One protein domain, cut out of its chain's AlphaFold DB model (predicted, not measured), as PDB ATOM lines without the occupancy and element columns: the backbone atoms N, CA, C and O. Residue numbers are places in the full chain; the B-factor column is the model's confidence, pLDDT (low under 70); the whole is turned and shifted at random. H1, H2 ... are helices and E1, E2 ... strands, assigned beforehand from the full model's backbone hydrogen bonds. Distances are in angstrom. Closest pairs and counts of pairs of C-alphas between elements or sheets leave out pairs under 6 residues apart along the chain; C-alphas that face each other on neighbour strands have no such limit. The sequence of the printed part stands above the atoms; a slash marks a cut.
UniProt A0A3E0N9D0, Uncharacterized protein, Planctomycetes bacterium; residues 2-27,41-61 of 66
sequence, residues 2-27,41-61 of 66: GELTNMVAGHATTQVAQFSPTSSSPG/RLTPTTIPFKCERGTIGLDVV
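Overview. This is residues 2 to 27 and 41 to 61 of the 66 residues of an uncharacterized protein of Planctomycetes bacterium (UniProt A0A3E0N9D0). One helix, H1, and a two-stranded hairpin, E1 and E2, make two separate parts with open space between them; after the helix, the unnamed stretch of residues 16 to 27 folds back beside H1 toward the level of its first residues. The turn at the far end of the hairpin, residues 50 to 55, sticks out, and so do residues 14 to 20 at the last end of the helix. The printed part has 47 residues, with H1, E1 and E2 in that order; the sheet E1 - E2 is antiparallel and the class is mixed, helices and strands. The whole is loose, with a radius of gyration of the C-alphas of 12.4 A and spans of 36 by 28 by 20 A.

Along the chain. H1 is residues 2 to 15, 20.1 A from first to last C-alpha, and begins with C-alpha 2 at (223.687, 217.443, 248.821). Residues 16 to 27 hold no named element. After the cut, E1 is residues 45 to 51, 19.9 A long, with C-alpha 45 at (210.320, 208.473, 236.207). E2 is residues 54 to 60, 20.0 A long, and ends with C-alpha 60 at (211.766, 209.792, 241.164).

Arrangement. In H1 every O i to N i+4 pair is within hydrogen-bond range. H1 and E2 are apart, with no C-alpha of the one within 8 A of the other. E1 and E2 form a hairpin with a tight link of 2 residues. They are antiparallel, with 158 degrees between their directions. The C-alphas of Thr 46 and Asp 59 face each other at 4.4 A. N 49 and O 56, 2.8 A apart, and N 58 and O 47, 2.9 A apart, are within hydrogen-bond range.

Size, cuts and confidence. The two C-alphas farthest apart, those of Gln 18 and Glu 52, are 36.6 A apart. Residues 28 to 40 are not printed, and C-alphas 27 and 41 are 21.9 A apart across this cut, which falls in the link from H1 to E1. The mean pLDDT of the printed part is 91.5, and no printed residue is under 70.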
ATOM      1  N   GLY A   2     224.514 217.678 247.622       93.38
ATOM      2  CA  GLY A   2     223.687 217.443 248.821       93.38
ATOM      3  C   GLY A   2     222.679 218.558 249.136       93.38
ATOM      4  O   GLY A   2     221.494 218.282 249.256       93.38
ATOM      5  N   GLU A   3     223.115 219.822 249.159       94.69
ATOM      6  CA  GLU A   3     222.201 220.939 249.457       94.69
ATOM      7  C   GLU A   3     221.121 221.139 248.385       94.69
ATOM      8  O   GLU A   3     219.954 221.362 248.691       94.69
ATOM      9  N   LEU A   4     221.490 220.981 247.111       93.81
ATOM     10  CA  LEU A   4     220.527 221.022 246.012       93.81
ATOM     11  C   LEU A   4     219.488 219.902 246.155       93.81
ATOM     12  O   LEU A   4     218.297 220.150 245.997       93.81
ATOM     13  N   THR A   5     219.928 218.690 246.499       94.25
ATOM     14  CA  THR A   5     219.043 217.551 246.760       94.25
ATOM     15  C   THR A   5     218.105 217.831 247.932       94.25
ATOM     16  O   THR A   5     216.911 217.575 247.803       94.25
ATOM     17  N   ASN A   6     218.600 218.414 249.030       93.19
ATOM     18  CA  ASN A   6     217.772 218.817 250.170       93.19
ATOM     19  C   ASN A   6     216.688 219.818 249.777       93.19
ATOM     20  O   ASN A   6     215.525 219.624 250.124       93.19
ATOM     21  N   MET A   7     217.046 220.865 249.030       94.50
ATOM     22  CA  MET A   7     216.084 221.877 248.593       94.50
ATOM     23  C   MET A   7     214.998 221.276 247.695       94.50
ATOM     24  O   MET A   7     213.812 221.529 247.905       94.50
ATOM     25  N   VAL A   8     215.386 220.442 246.726       93.88
ATOM     26  CA  VAL A   8     214.438 219.787 245.811       93.88
ATOM     27  C   VAL A   8     213.527 218.818 246.572       93.88
ATOM     28  O   VAL A   8     212.307 218.893 246.426       93.88
ATOM     29  N   ALA A   9     214.092 217.950 247.417       92.38
ATOM     30  CA  ALA A   9     213.331 216.977 248.198       92.38
ATOM     31  C   ALA A   9     212.403 217.652 249.215       92.38
ATOM     32  O   ALA A   9     211.243 217.259 249.340       92.38
ATOM     33  N   GLY A  10     212.873 218.697 249.904       92.31
ATOM     34  CA  GLY A  10     212.075 219.465 250.858       92.31
ATOM     35  C   GLY A  10     210.889 220.153 250.186       92.31
ATOM     36  O   GLY A  10     209.754 220.005 250.632       92.31
ATOM     37  N   HIS A  11     211.118 220.829 249.058       94.19
ATOM     38  CA  HIS A  11     210.038 221.464 248.307       94.19
ATOM     39  C   HIS A  11     209.021 220.444 247.764       94.19
ATOM     40  O   HIS A  11     207.814 220.674 247.839       94.19
ATOM     41  N   ALA A  12     209.490 219.301 247.251       92.44
ATOM     42  CA  ALA A  12     208.614 218.223 246.795       92.44
ATOM     43  C   ALA A  12     207.774 217.642 247.945       92.44
ATOM     44  O   ALA A  12     206.568 217.477 247.784       92.44
ATOM     45  N   THR A  13     208.384 217.415 249.114       91.31
ATOM     46  CA  THR A  13     207.722 216.924 250.340       91.31
ATOM     47  C   THR A  13     206.548 217.826 250.727       91.31
ATOM     48  O   THR A  13     205.458 217.328 250.998       91.31
ATOM     49  N   THR A  14     206.733 219.149 250.671       93.12
ATOM     50  CA  THR A  14     205.663 220.121 250.948       93.12
ATOM     51  C   THR A  14     204.503 220.019 249.954       93.12
ATOM     52  O   THR A  14     203.346 220.100 250.356       93.12
ATOM     53  N   GLN A  15     204.784 219.814 248.664       93.88
ATOM     54  CA  GLN A  15     203.744 219.709 247.628       93.88
ATOM     55  C   GLN A  15     202.938 218.405 247.687       93.88
ATOM     56  O   GLN A  15     201.831 218.342 247.155       93.88
ATOM     57  N   VAL A  16     203.490 217.364 248.310       90.94
ATOM     58  CA  VAL A  16     202.871 216.034 248.403       90.94
ATOM     59  C   VAL A  16     202.577 215.635 249.852       90.94
ATOM     60  O   VAL A  16     202.459 214.450 250.162       90.94
ATOM     61  N   ALA A  17     202.434 216.623 250.742       90.25
ATOM     62  CA  ALA A  17     202.263 216.436 252.184       90.25
ATOM     63  C   ALA A  17     201.091 215.505 252.552       90.25
ATOM     64  O   ALA A  17     201.173 214.776 253.538       90.25
ATOM     65  N   GLN A  18     200.037 215.458 251.731       89.50
ATOM     66  CA  GLN A  18     198.892 214.555 251.900       89.50
ATOM     67  C   GLN A  18     199.268 213.065 251.888       89.50
ATOM     68  O   GLN A  18     198.534 212.247 252.435       89.50
ATOM     69  N   PHE A  19     200.410 212.703 251.299       88.81
ATOM     70  CA  PHE A  19     200.915 211.330 251.269       88.81
ATOM     71  C   PHE A  19     201.861 211.009 252.437       88.81
ATOM     72  O   PHE A  19     202.441 209.929 252.465       88.81
ATOM     73  N   SER A  20     202.022 211.928 253.398       85.69
ATOM     74  CA  SER A  20     202.943 211.800 254.542       85.69
ATOM     75  C   SER A  20     204.366 211.339 254.158       85.69
ATOM     76  O   SER A  20     204.886 210.391 254.752       85.69
ATOM     77  N   PRO A  21     205.011 211.966 253.151       83.88
ATOM     78  CA  PRO A  21     206.362 211.601 252.736       83.88
ATOM     79  C   PRO A  21     207.365 211.763 253.884       83.88
ATOM     80  O   PRO A  21     207.326 212.738 254.635       83.88
ATOM     81  N   THR A  22     208.307 210.827 253.985       83.19
ATOM     82  CA  THR A  22     209.456 210.944 254.889       83.19
ATOM     83  C   THR A  22     210.679 211.407 254.107       83.19
ATOM     84  O   THR A  22     210.911 210.971 252.979       83.19
ATOM     85  N   SER A  23     211.464 212.307 254.697       80.50
ATOM     86  CA  SER A  23     212.731 212.763 254.129       80.50
ATOM     87  C   SER A  23     213.902 212.258 254.971       80.50
ATOM     88  O   SER A  23     213.802 212.088 256.186       80.50
ATOM     89  N   SER A  24     215.022 211.986 254.307       86.19
ATOM     90  CA  SER A  24     216.284 211.599 254.939       86.19
ATOM     91  C   SER A  24     217.415 212.471 254.407       86.19
ATOM     92  O   SER A  24     217.267 213.137 253.379       86.19
ATOM     93  N   SER A  25     218.543 212.499 255.121       90.19
ATOM     94  CA  SER A  25     219.721 213.235 254.666       90.19
ATOM     95  C   SER A  25     220.261 212.653 253.350       90.19
ATOM     96  O   SER A  25     220.300 211.433 253.184       90.19
ATOM     97  N   PRO A  26     220.711 213.502 252.416       93.44
ATOM     98  CA  PRO A  26     221.123 213.071 251.093       93.44
ATOM     99  C   PRO A  26     222.482 212.373 251.149       93.44
ATOM    100  O   PRO A  26     223.427 212.862 251.768       93.44
ATOM    101  N   GLY A  27     222.601 211.260 250.427       93.00
ATOM    102  CA  GLY A  27     223.888 210.663 250.082       93.00
ATOM    103  C   GLY A  27     224.461 211.303 248.815       93.00
ATOM    104  O   GLY A  27     223.724 211.597 247.875       93.00
ATOM    105  N   ARG A  41     210.446 196.563 242.515       76.94
ATOM    106  CA  ARG A  41     209.668 196.519 241.255       76.94
ATOM    107  C   ARG A  41     208.975 197.851 240.950       76.94
ATOM    108  O   ARG A  41     207.833 197.869 240.501       76.94
ATOM    109  N   LEU A  42     209.633 198.963 241.254       83.62
ATOM    110  CA  LEU A  42     209.080 200.287 241.005       83.62
ATOM    111  C   LEU A  42     209.731 200.884 239.761       83.62
ATOM    112  O   LEU A  42     210.948 200.816 239.598       83.62
ATOM    113  N   THR A  43     208.918 201.450 238.874       87.06
ATOM    114  CA  THR A  43     209.404 202.076 237.642       87.06
ATOM    115  C   THR A  43     209.793 203.528 237.927       87.06
ATOM    116  O   THR A  43     208.918 204.316 238.297       87.06
ATOM    117  N   PRO A  44     211.074 203.907 237.770       91.06
ATOM    118  CA  PRO A  44     211.490 205.291 237.937       91.06
ATOM    119  C   PRO A  44     210.965 206.170 236.805       91.06
ATOM    120  O   PRO A  44     210.924 205.766 235.643       91.06
ATOM    121  N   THR A  45     210.590 207.396 237.159       91.62
ATOM    122  CA  THR A  45     210.320 208.473 236.207       91.62
ATOM    123  C   THR A  45     211.523 209.404 236.169       91.62
ATOM    124  O   THR A  45     211.860 210.007 237.188       91.62
ATOM    125  N   THR A  46     212.145 209.541 234.999       93.25
ATOM    126  CA  THR A  46     213.274 210.454 234.778       93.25
ATOM    127  C   THR A  46     212.791 211.784 234.216       93.25
ATOM    128  O   THR A  46     212.143 211.828 233.169       93.25
ATOM    129  N   ILE A  47     213.171 212.882 234.868       94.50
ATOM    130  CA  ILE A  47     212.929 214.249 234.401       94.50
ATOM    131  C   ILE A  47     214.275 214.858 233.977       94.50
ATOM    132  O   ILE A  47     215.108 215.154 234.838       94.50
ATOM    133  N   PRO A  48     214.534 215.033 232.667       95.94
ATOM    134  CA  PRO A  48     215.797 215.578 232.190       95.94
ATOM    135  C   PRO A  48     215.801 217.112 232.213       95.94
ATOM    136  O   PRO A  48     214.912 217.761 231.666       95.94
ATOM    137  N   PHE A  49     216.871 217.694 232.750       95.81
ATOM    138  CA  PHE A  49     217.163 219.124 232.695       95.81
ATOM    139  C   PHE A  49     218.431 219.351 231.878       95.81
ATOM    140  O   PHE A  49     219.466 218.735 232.136       95.81
ATOM    141  N   LYS A  50     218.360 220.246 230.892       96.88
ATOM    142  CA  LYS A  50     219.487 220.592 230.019       96.88
ATOM    143  C   LYS A  50     219.961 222.010 230.312       96.88
ATOM    144  O   LYS A  50     219.144 222.908 230.488       96.88
ATOM    145  N   CYS A  51     221.271 222.210 230.316       94.12
ATOM    146  CA  CYS A  51     221.900 223.525 230.334       94.12
ATOM    147  C   CYS A  51     223.153 223.525 229.448       94.12
ATOM    148  O   CYS A  51     223.563 222.488 228.926       94.12
ATOM    149  N   GLU A  52     223.793 224.686 229.301       97.31
ATOM    150  CA  GLU A  52     225.008 224.862 228.486       97.31
ATOM    151  C   GLU A  52     226.160 223.929 228.890       97.31
ATOM    152  O   GLU A  52     227.030 223.615 228.086       97.31
ATOM    153  N   ARG A  53     226.162 223.462 230.143       94.00
ATOM    154  CA  ARG A  53     227.220 222.616 230.708       94.00
ATOM    155  C   ARG A  53     226.912 221.118 230.649       94.00
ATOM    156  O   ARG A  53     227.753 220.326 231.066       94.00
ATOM    157  N   GLY A  54     225.732 220.724 230.169       94.62
ATOM    158  CA  GLY A  54     225.334 219.322 230.056       94.62
ATOM    159  C   GLY A  54     223.893 219.049 230.483       94.62
ATOM    160  O   GLY A  54     223.060 219.948 230.577       94.62
ATOM    161  N   THR A  55     223.592 217.772 230.718       94.19
ATOM    162  CA  THR A  55     222.266 217.299 231.143       94.19
ATOM    163  C   THR A  55     222.354 216.694 232.538       94.19
ATOM    164  O   THR A  55     223.284 215.942 232.822       94.19
ATOM    165  N   ILE A  56     221.374 216.993 233.388       92.88
ATOM    166  CA  ILE A  56     221.153 216.315 234.668       92.88
ATOM    167  C   ILE A  56     219.769 215.662 234.654       92.88
ATOM    168  O   ILE A  56     218.798 216.271 234.213       92.88
ATOM    169  N   GLY A  57     219.686 214.410 235.099       93.25
ATOM    170  CA  GLY A  57     218.419 213.712 235.309       93.25
ATOM    171  C   GLY A  57     218.001 213.789 236.773       93.25
ATOM    172  O   GLY A  57     218.835 213.603 237.658       93.25
ATOM    173  N   LEU A  58     216.724 214.070 237.024       93.69
ATOM    174  CA  LEU A  58     216.087 213.843 238.318       93.69
ATOM    175  C   LEU A  58     215.211 212.600 238.202       93.69
ATOM    176  O   LEU A  58     214.187 212.634 237.521       93.69
ATOM    177  N   ASP A  59     215.612 211.528 238.875       92.94
ATOM    178  CA  ASP A  59     214.831 210.299 238.926       92.94
ATOM    179  C   ASP A  59     213.989 210.259 240.200       92.94
ATOM    180  O   ASP A  59     214.488 210.501 241.301       92.94
ATOM    181  N   VAL A  60     212.707 209.936 240.049       91.31
ATOM    182  CA  VAL A  60     211.766 209.792 241.164       91.31
ATOM    183  C   VAL A  60     210.970 208.502 241.040       91.31
ATOM    184  O   VAL A  60     210.644 208.045 239.944       91.31
ATOM    185  N   VAL A  61     210.633 207.925 242.187       90.50
ATOM    186  CA  VAL A  61     209.824 206.715 242.301       90.50
ATOM    187  C   VAL A  61     208.721 206.962 243.324       90.50
ATOM    188  O   VAL A  61     208.981 207.494 244.401       90.50
TER     189      VAL A  61